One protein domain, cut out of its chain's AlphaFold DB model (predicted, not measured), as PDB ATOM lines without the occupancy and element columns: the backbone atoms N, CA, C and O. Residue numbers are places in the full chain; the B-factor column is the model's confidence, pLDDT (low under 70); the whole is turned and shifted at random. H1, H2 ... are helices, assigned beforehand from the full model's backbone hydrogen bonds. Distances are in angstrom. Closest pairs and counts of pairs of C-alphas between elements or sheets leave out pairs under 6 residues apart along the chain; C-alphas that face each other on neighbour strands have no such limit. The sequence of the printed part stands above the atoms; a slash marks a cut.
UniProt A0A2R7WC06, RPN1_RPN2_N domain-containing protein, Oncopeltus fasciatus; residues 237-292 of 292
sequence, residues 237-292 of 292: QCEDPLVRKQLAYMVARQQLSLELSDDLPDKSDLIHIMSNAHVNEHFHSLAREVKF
ATOM      1  N   GLN A 237     292.647 226.413 231.776       83.50
ATOM      2  CA  GLN A 237     292.525 226.599 233.229       83.50
ATOM      3  C   GLN A 237     291.843 225.421 233.941       83.50
ATOM      4  O   GLN A 237     292.003 225.244 235.149       83.50
ATOM      5  N   CYS A 238     291.068 224.609 233.218       82.06
ATOM      6  CA  CYS A 238     290.405 223.440 233.781       82.06
ATOM      7  C   CYS A 238     291.419 222.315 234.037       82.06
ATOM      8  O   CYS A 238     291.812 221.618 233.103       82.06
ATOM      9  N   GLU A 239     291.809 222.099 235.295       79.38
ATOM     10  CA  GLU A 239     292.744 221.032 235.694       79.38
ATOM     11  C   GLU A 239     292.101 219.632 235.690       79.38
ATOM     12  O   GLU A 239     292.778 218.652 235.381       79.38
ATOM     13  N   ASP A 240     290.801 219.528 236.002       84.88
ATOM     14  CA  ASP A 240     290.097 218.243 236.135       84.88
ATOM     15  C   ASP A 240     289.764 217.623 234.757       84.88
ATOM     16  O   ASP A 240     288.976 218.204 233.994       84.88
ATOM     17  N   PRO A 241     290.294 216.425 234.431       82.81
ATOM     18  CA  PRO A 241     290.018 215.740 233.169       82.81
ATOM     19  C   PRO A 241     288.538 215.398 232.952       82.81
ATOM     20  O   PRO A 241     288.066 215.396 231.813       82.81
ATOM     21  N   LEU A 242     287.779 215.101 234.016       85.50
ATOM     22  CA  LEU A 242     286.359 214.749 233.893       85.50
ATOM     23  C   LEU A 242     285.529 215.965 233.492       85.50
ATOM     24  O   LEU A 242     284.726 215.886 232.559       85.50
ATOM     25  N   VAL A 243     285.762 217.100 234.155       85.00
ATOM     26  CA  VAL A 243     285.110 218.369 233.813       85.00
ATOM     27  C   VAL A 243     285.516 218.787 232.402       85.00
ATOM     28  O   VAL A 243     284.648 219.122 231.603       85.00
ATOM     29  N   ARG A 244     286.792 218.644 232.023       84.69
ATOM     30  CA  ARG A 244     287.264 218.940 230.661       84.69
ATOM     31  C   ARG A 244     286.535 218.122 229.586       84.69
ATOM     32  O   ARG A 244     286.148 218.669 228.552       84.69
ATOM     33  N   LYS A 245     286.267 216.835 229.840       84.00
ATOM     34  CA  LYS A 245     285.440 215.995 228.953       84.00
ATOM     35  C   LYS A 245     283.991 216.487 228.888       84.00
ATOM     36  O   LYS A 245     283.423 216.535 227.799       84.00
ATOM     37  N   GLN A 246     283.395 216.896 230.011       85.69
ATOM     38  CA  GLN A 246     282.048 217.492 230.025       85.69
ATOM     39  C   GLN A 246     281.985 218.788 229.205       85.69
ATOM     40  O   GLN A 246     281.055 218.963 228.418       85.69
ATOM     41  N   LEU A 247     282.994 219.655 229.328       84.69
ATOM     42  CA  LEU A 247     283.123 220.865 228.515       84.69
ATOM     43  C   LEU A 247     283.185 220.518 227.021       84.69
ATOM     44  O   LEU A 247     282.449 221.100 226.227       84.69
ATOM     45  N   ALA A 248     283.984 219.518 226.636       83.06
ATOM     46  CA  ALA A 248     284.060 219.059 225.248       83.06
ATOM     47  C   ALA A 248     282.702 218.581 224.707       83.06
ATOM     48  O   ALA A 248     282.346 218.935 223.586       83.06
ATOM     49  N   TYR A 249     281.899 217.859 225.499       84.06
ATOM     50  CA  TYR A 249     280.536 217.477 225.103       84.06
ATOM     51  C   TYR A 249     279.602 218.684 224.909       84.06
ATOM     52  O   TYR A 249     278.755 218.668 224.012       84.06
ATOM     53  N   MET A 250     279.744 219.740 225.717       84.25
ATOM     54  CA  MET A 250     278.956 220.969 225.549       84.25
ATOM     55  C   MET A 250     279.284 221.668 224.224       84.25
ATOM     56  O   MET A 250     278.368 222.039 223.489       84.25
ATOM     57  N   VAL A 251     280.572 221.769 223.888       83.50
ATOM     58  CA  VAL A 251     281.052 222.343 222.619       83.50
ATOM     59  C   VAL A 251     280.635 221.474 221.426       83.50
ATOM     60  O   VAL A 251     280.133 221.997 220.430       83.50
ATOM     61  N   ALA A 252     280.744 220.145 221.553       83.12
ATOM     62  CA  ALA A 252     280.314 219.180 220.537       83.12
ATOM     63  C   ALA A 252     278.833 219.347 220.173       83.12
ATOM     64  O   ALA A 252     278.448 219.261 219.005       83.12
ATOM     65  N   ARG A 253     277.983 219.611 221.175       81.44
ATOM     66  CA  ARG A 253     276.550 219.851 220.975       81.44
ATOM     67  C   ARG A 253     276.275 221.156 220.229       81.44
ATOM     68  O   ARG A 253     275.318 221.210 219.463       81.44
ATOM     69  N   GLN A 254     277.096 222.183 220.438       81.50
ATOM     70  CA  GLN A 254     277.018 223.432 219.676       81.50
ATOM     71  C   GLN A 254     277.679 223.345 218.291       81.50
ATOM     72  O   GLN A 254     277.630 224.314 217.542       81.50
ATOM     73  N   GLN A 255     278.259 222.191 217.930       77.31
ATOM     74  CA  GLN A 255     278.970 221.961 216.663       77.31
ATOM     75  C   GLN A 255     280.134 222.934 216.427       77.31
ATOM     76  O   GLN A 255     280.512 223.211 215.290       77.31
ATOM     77  N   LEU A 256     280.723 223.444 217.509       75.06
ATOM     78  CA  LEU A 256     281.887 224.313 217.440       75.06
ATOM     79  C   LEU A 256     283.154 223.458 217.341       75.06
ATOM     80  O   LEU A 256     283.366 222.531 218.122       75.06
ATOM     81  N   SER A 257     284.013 223.781 216.378       68.94
ATOM     82  CA  SER A 257     285.363 223.224 216.306       68.94
ATOM     83  C   SER A 257     286.317 224.228 216.943       68.94
ATOM     84  O   SER A 257     286.469 225.341 216.441       68.94
ATOM     85  N   LEU A 258     286.897 223.861 218.086       68.88
ATOM     86  CA  LEU A 258     287.933 224.646 218.754       68.88
ATOM     87  C   LEU A 258     289.282 223.989 218.490       68.88
ATOM     88  O   LEU A 258     289.446 222.783 218.689       68.88
ATOM     89  N   GLU A 259     290.252 224.795 218.080       67.12
ATOM     90  CA  GLU A 259     291.646 224.376 217.994       67.12
ATOM     91  C   GLU A 259     292.256 224.415 219.397       67.12
ATOM     92  O   GLU A 259     292.708 225.447 219.879       67.12
ATOM     93  N   LEU A 260     292.204 223.282 220.096       64.94
ATOM     94  CA  LEU A 260     292.819 223.147 221.415       64.94
ATOM     95  C   LEU A 260     294.354 223.172 221.293       64.94
ATOM     96  O   LEU A 260     294.918 222.557 220.378       64.94
ATOM     97  N   SER A 261     295.028 223.837 222.234       61.44
ATOM     98  CA  SER A 261     296.493 223.881 222.333       61.44
ATOM     99  C   SER A 261     297.098 222.475 222.442       61.44
ATOM    100  O   SER A 261     296.509 221.561 223.023       61.44
ATOM    101  N   ASP A 262     298.283 222.291 221.854       57.28
ATOM    102  CA  ASP A 262     299.008 221.009 221.846       57.28
ATOM    103  C   ASP A 262     299.489 220.557 223.238       57.28
ATOM    104  O   ASP A 262     299.826 219.389 223.414       57.28
ATOM    105  N   ASP A 263     299.470 221.446 224.234       59.78
ATOM    106  CA  ASP A 263     299.965 221.186 225.592       59.78
ATOM    107  C   ASP A 263     298.987 220.383 226.475       59.78
ATOM    108  O   ASP A 263     299.332 219.985 227.591       59.78
ATOM    109  N   LEU A 264     297.762 220.123 226.004       63.22
ATOM    110  CA  LEU A 264     296.763 219.377 226.769       63.22
ATOM    111  C   LEU A 264     296.965 217.855 226.616       63.22
ATOM    112  O   LEU A 264     296.828 217.329 225.508       63.22
ATOM    113  N   PRO A 265     297.184 217.105 227.717       61.78
ATOM    114  CA  PRO A 265     297.456 215.665 227.659       61.78
ATOM    115  C   PRO A 265     296.282 214.846 227.099       61.78
ATOM    116  O   PRO A 265     296.494 213.777 226.533       61.78
ATOM    117  N   ASP A 266     295.054 215.364 227.198       66.81
ATOM    118  CA  ASP A 266     293.823 214.689 226.761       66.81
ATOM    119  C   ASP A 266     293.342 215.138 225.366       66.81
ATOM    120  O   ASP A 266     292.201 214.866 224.987       66.81
ATOM    121  N   LYS A 267     294.164 215.857 224.586       68.38
ATOM    122  CA  LYS A 267     293.742 216.488 223.321       68.38
ATOM    123  C   LYS A 267     293.081 215.514 222.337       68.38
ATOM    124  O   LYS A 267     292.066 215.861 221.734       68.38
ATOM    125  N   SER A 268     293.612 214.300 222.186       68.31
ATOM    126  CA  SER A 268     293.050 213.295 221.273       68.31
ATOM    127  C   SER A 268     291.636 212.868 221.669       68.31
ATOM    128  O   SER A 268     290.755 212.804 220.814       68.31
ATOM    129  N   ASP A 269     291.411 212.632 222.964       74.56
ATOM    130  CA  ASP A 269     290.104 212.259 223.512       74.56
ATOM    131  C   ASP A 269     289.105 213.408 223.349       74.56
ATOM    132  O   ASP A 269     287.960 213.194 222.957       74.56
ATOM    133  N   LEU A 270     289.539 214.643 223.617       74.69
ATOM    134  CA  LEU A 270     288.688 215.829 223.516       74.69
ATOM    135  C   LEU A 270     288.269 216.098 222.070       74.69
ATOM    136  O   LEU A 270     287.089 216.321 221.828       74.69
ATOM    137  N   ILE A 271     289.187 216.006 221.102       76.25
ATOM    138  CA  ILE A 271     288.862 216.150 219.672       76.25
ATOM    139  C   ILE A 271     287.886 215.053 219.229       76.25
ATOM    140  O   ILE A 271     286.917 215.326 218.515       76.25
ATOM    141  N   HIS A 272     288.105 213.816 219.681       76.94
ATOM    142  CA  HIS A 272     287.213 212.704 219.376       76.94
ATOM    143  C   HIS A 272     285.795 212.949 219.923       76.94
ATOM    144  O   HIS A 272     284.815 212.802 219.190       76.94
ATOM    145  N   ILE A 273     285.678 213.421 221.169       78.50
ATOM    146  CA  ILE A 273     284.403 213.821 221.781       78.50
ATOM    147  C   ILE A 273     283.763 214.994 221.024       78.50
ATOM    148  O   ILE A 273     282.579 214.934 220.695       78.50
ATOM    149  N   MET A 274     284.536 216.029 220.688       76.19
ATOM    150  CA  MET A 274     284.057 217.216 219.971       76.19
ATOM    151  C   MET A 274     283.499 216.891 218.583       76.19
ATOM    152  O   MET A 274     282.507 217.479 218.161       76.19
ATOM    153  N   SER A 275     284.088 215.911 217.895       76.25
ATOM    154  CA  SER A 275     283.600 215.417 216.602       76.25
ATOM    155  C   SER A 275     282.341 214.536 216.690       76.25
ATOM    156  O   SER A 275     281.848 214.082 215.657       76.25
ATOM    157  N   ASN A 276     281.807 214.281 217.894       72.12
ATOM    158  CA  ASN A 276     280.686 213.367 218.153       72.12
ATOM    159  C   ASN A 276     280.893 211.941 217.597       72.12
ATOM    160  O   ASN A 276     279.925 211.209 217.376       72.12
ATOM    161  N   ALA A 277     282.140 211.502 217.408       72.94
ATOM    162  CA  ALA A 277     282.443 210.200 216.811       72.94
ATOM    163  C   ALA A 277     281.873 209.019 217.629       72.94
ATOM    164  O   ALA A 277     281.394 208.038 217.056       72.94
ATOM    165  N   HIS A 278     281.801 209.161 218.959       70.88
ATOM    166  CA  HIS A 278     281.208 208.170 219.866       70.88
ATOM    167  C   HIS A 278     279.716 207.902 219.622       70.88
ATOM    168  O   HIS A 278     279.245 206.799 219.890       70.88
ATOM    169  N   VAL A 279     278.950 208.869 219.098       68.75
ATOM    170  CA  VAL A 279     277.511 208.672 218.838       68.75
ATOM    171  C   VAL A 279     277.303 207.576 217.794       68.75
ATOM    172  O   VAL A 279     276.417 206.739 217.953       68.75
ATOM    173  N   ASN A 280     278.158 207.525 216.771       73.38
ATOM    174  CA  ASN A 280     278.107 206.471 215.761       73.38
ATOM    175  C   ASN A 280     278.447 205.100 216.360       73.38
ATOM    176  O   ASN A 280     277.765 204.118 216.074       73.38
ATOM    177  N   GLU A 281     279.456 205.024 217.229       74.38
ATOM    178  CA  GLU A 281     279.833 203.775 217.903       74.38
ATOM    179  C   GLU A 281     278.725 203.269 218.834       74.38
ATOM    180  O   GLU A 281     278.343 202.099 218.766       74.38
ATOM    181  N   HIS A 282     278.152 204.152 219.655       78.06
ATOM    182  CA  HIS A 282     277.031 203.820 220.533       78.06
ATOM    183  C   HIS A 282     275.786 203.422 219.742       78.06
ATOM    184  O   HIS A 282     275.127 202.450 220.103       78.06
ATOM    185  N   PHE A 283     275.491 204.099 218.630       76.31
ATOM    186  CA  PHE A 283     274.391 203.724 217.745       76.31
ATOM    187  C   PHE A 283     274.606 202.335 217.132       76.31
ATOM    188  O   PHE A 283     273.683 201.522 217.096       76.31
ATOM    189  N   HIS A 284     275.829 202.014 216.703       77.50
ATOM    190  CA  HIS A 284     276.167 200.676 216.222       77.50
ATOM    191  C   HIS A 284     276.085 199.608 217.320       77.50
ATOM    192  O   HIS A 284     275.640 198.496 217.032       77.50
ATOM    193  N   SER A 285     276.474 199.925 218.558       80.56
ATOM    194  CA  SER A 285     276.337 199.018 219.706       80.56
ATOM    195  C   SER A 285     274.870 198.770 220.055       80.56
ATOM    196  O   SER A 285     274.449 197.619 220.133       80.56
ATOM    197  N   LEU A 286     274.062 199.828 220.148       80.06
ATOM    198  CA  LEU A 286     272.622 199.734 220.387       80.06
ATOM    199  C   LEU A 286     271.927 198.931 219.279       80.06
ATOM    200  O   LEU A 286     271.111 198.057 219.551       80.06
ATOM    201  N   ALA A 287     272.288 199.169 218.016       78.50
ATOM    202  CA  ALA A 287     271.757 198.412 216.887       78.50
ATOM    203  C   ALA A 287     272.170 196.930 216.904       78.50
ATOM    204  O   ALA A 287     271.483 196.115 216.288       78.50
ATOM    205  N   ARG A 288     273.280 196.568 217.561       81.00
ATOM    206  CA  ARG A 288     273.636 195.165 217.817       81.00
ATOM    207  C   ARG A 288     272.793 194.593 218.950       81.00
ATOM    208  O   ARG A 288     272.243 193.520 218.761       81.00
ATOM    209  N   GLU A 289     272.649 195.303 220.065       81.69
ATOM    210  CA  GLU A 289     271.886 194.842 221.235       81.69
ATOM    211  C   GLU A 289     270.384 194.685 220.960       81.69
ATOM    212  O   GLU A 289     269.794 193.718 221.412       81.69
ATOM    213  N   VAL A 290     269.775 195.573 220.167       74.94
ATOM    214  CA  VAL A 290     268.341 195.508 219.800       74.94
ATOM    215  C   VAL A 290     268.049 194.440 218.732       74.94
ATOM    216  O   VAL A 290     266.896 194.073 218.511       74.94
ATOM    217  N   LYS A 291     269.075 193.955 218.020       60.50
ATOM    218  CA  LYS A 291     268.937 192.877 217.023       60.50
ATOM    219  C   LYS A 291     269.051 191.469 217.625       60.50
ATOM    220  O   LYS A 291     268.899 190.507 216.871       60.50
ATOM    221  N   PHE A 292     269.308 191.359 218.927       51.16
ATOM    222  CA  PHE A 292     269.162 190.132 219.715       51.16
ATOM    223  C   PHE A 292     267.861 190.172 220.520       51.16
ATOM    224  O   PHE A 292     267.338 189.072 220.799       51.16
TER     225      PHE A 292
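This is residues 237 to 292 of the 292 residues of the protein "RPN1_RPN2_N domain-containing protein" of Oncopeltus fasciatus (UniProt A0A2R7WC06). A small body of two helices, H1 packed on H2 with the wide loop of residues 254 to 266 joining them, has a long arm that sticks out from it, residues 278 to 292, of which 278 to 289 belong to the third helix, H3. This arm makes much of the length: the C-alphas span 45 by 21 by 17 A, while the body without it spans 23 by 18 by 16 A. The printed part has 56 residues with three named helices, in the order H1, H2, H3, and no named strand; the class is all helix. The whole is loose, with a radius of gyration of the C-alphas of 13.6 A.

H1, residues 241 to 253, touches H2, residues 267 to 274; their closest C-alphas, those of Ala 252 and Met 274, are 4.3 A apart. They run the same way at a steep tilt of 38 degrees. H3, residues 277 to 289, is close to H2 but not clearly touching it; their closest C-alphas, those of His 272 and His 278, are 7.5 A apart. H2 and H3 run the same way at a steep tilt of 65 degrees. H1 and H3 are apart. In H1 and H2 every O i to N i+4 pair is within hydrogen-bond range, and in H3 8 of 9 are.

H1 begins at C-alpha 241 (290.018, 215.740, 233.169) and is 18.6 A long from first to last C-alpha. H3 measures 19.2 A and ends at C-alpha 289 (271.886, 194.842, 221.235). H2, of 8 residues, begins at C-alpha 267 (293.742, 216.488, 223.321).

The C-alphas farthest apart, those of Gln 237 and Phe 292, are 45.4 A apart. The printed part has no cut. The link from H1 to H2 is long, with 13 residues; that from H2 to H3 is tight, with 2. The mean pLDDT of the printed part is 75.3; residues 257 to 268, residue 279 and residues 291 to 292 are under 70.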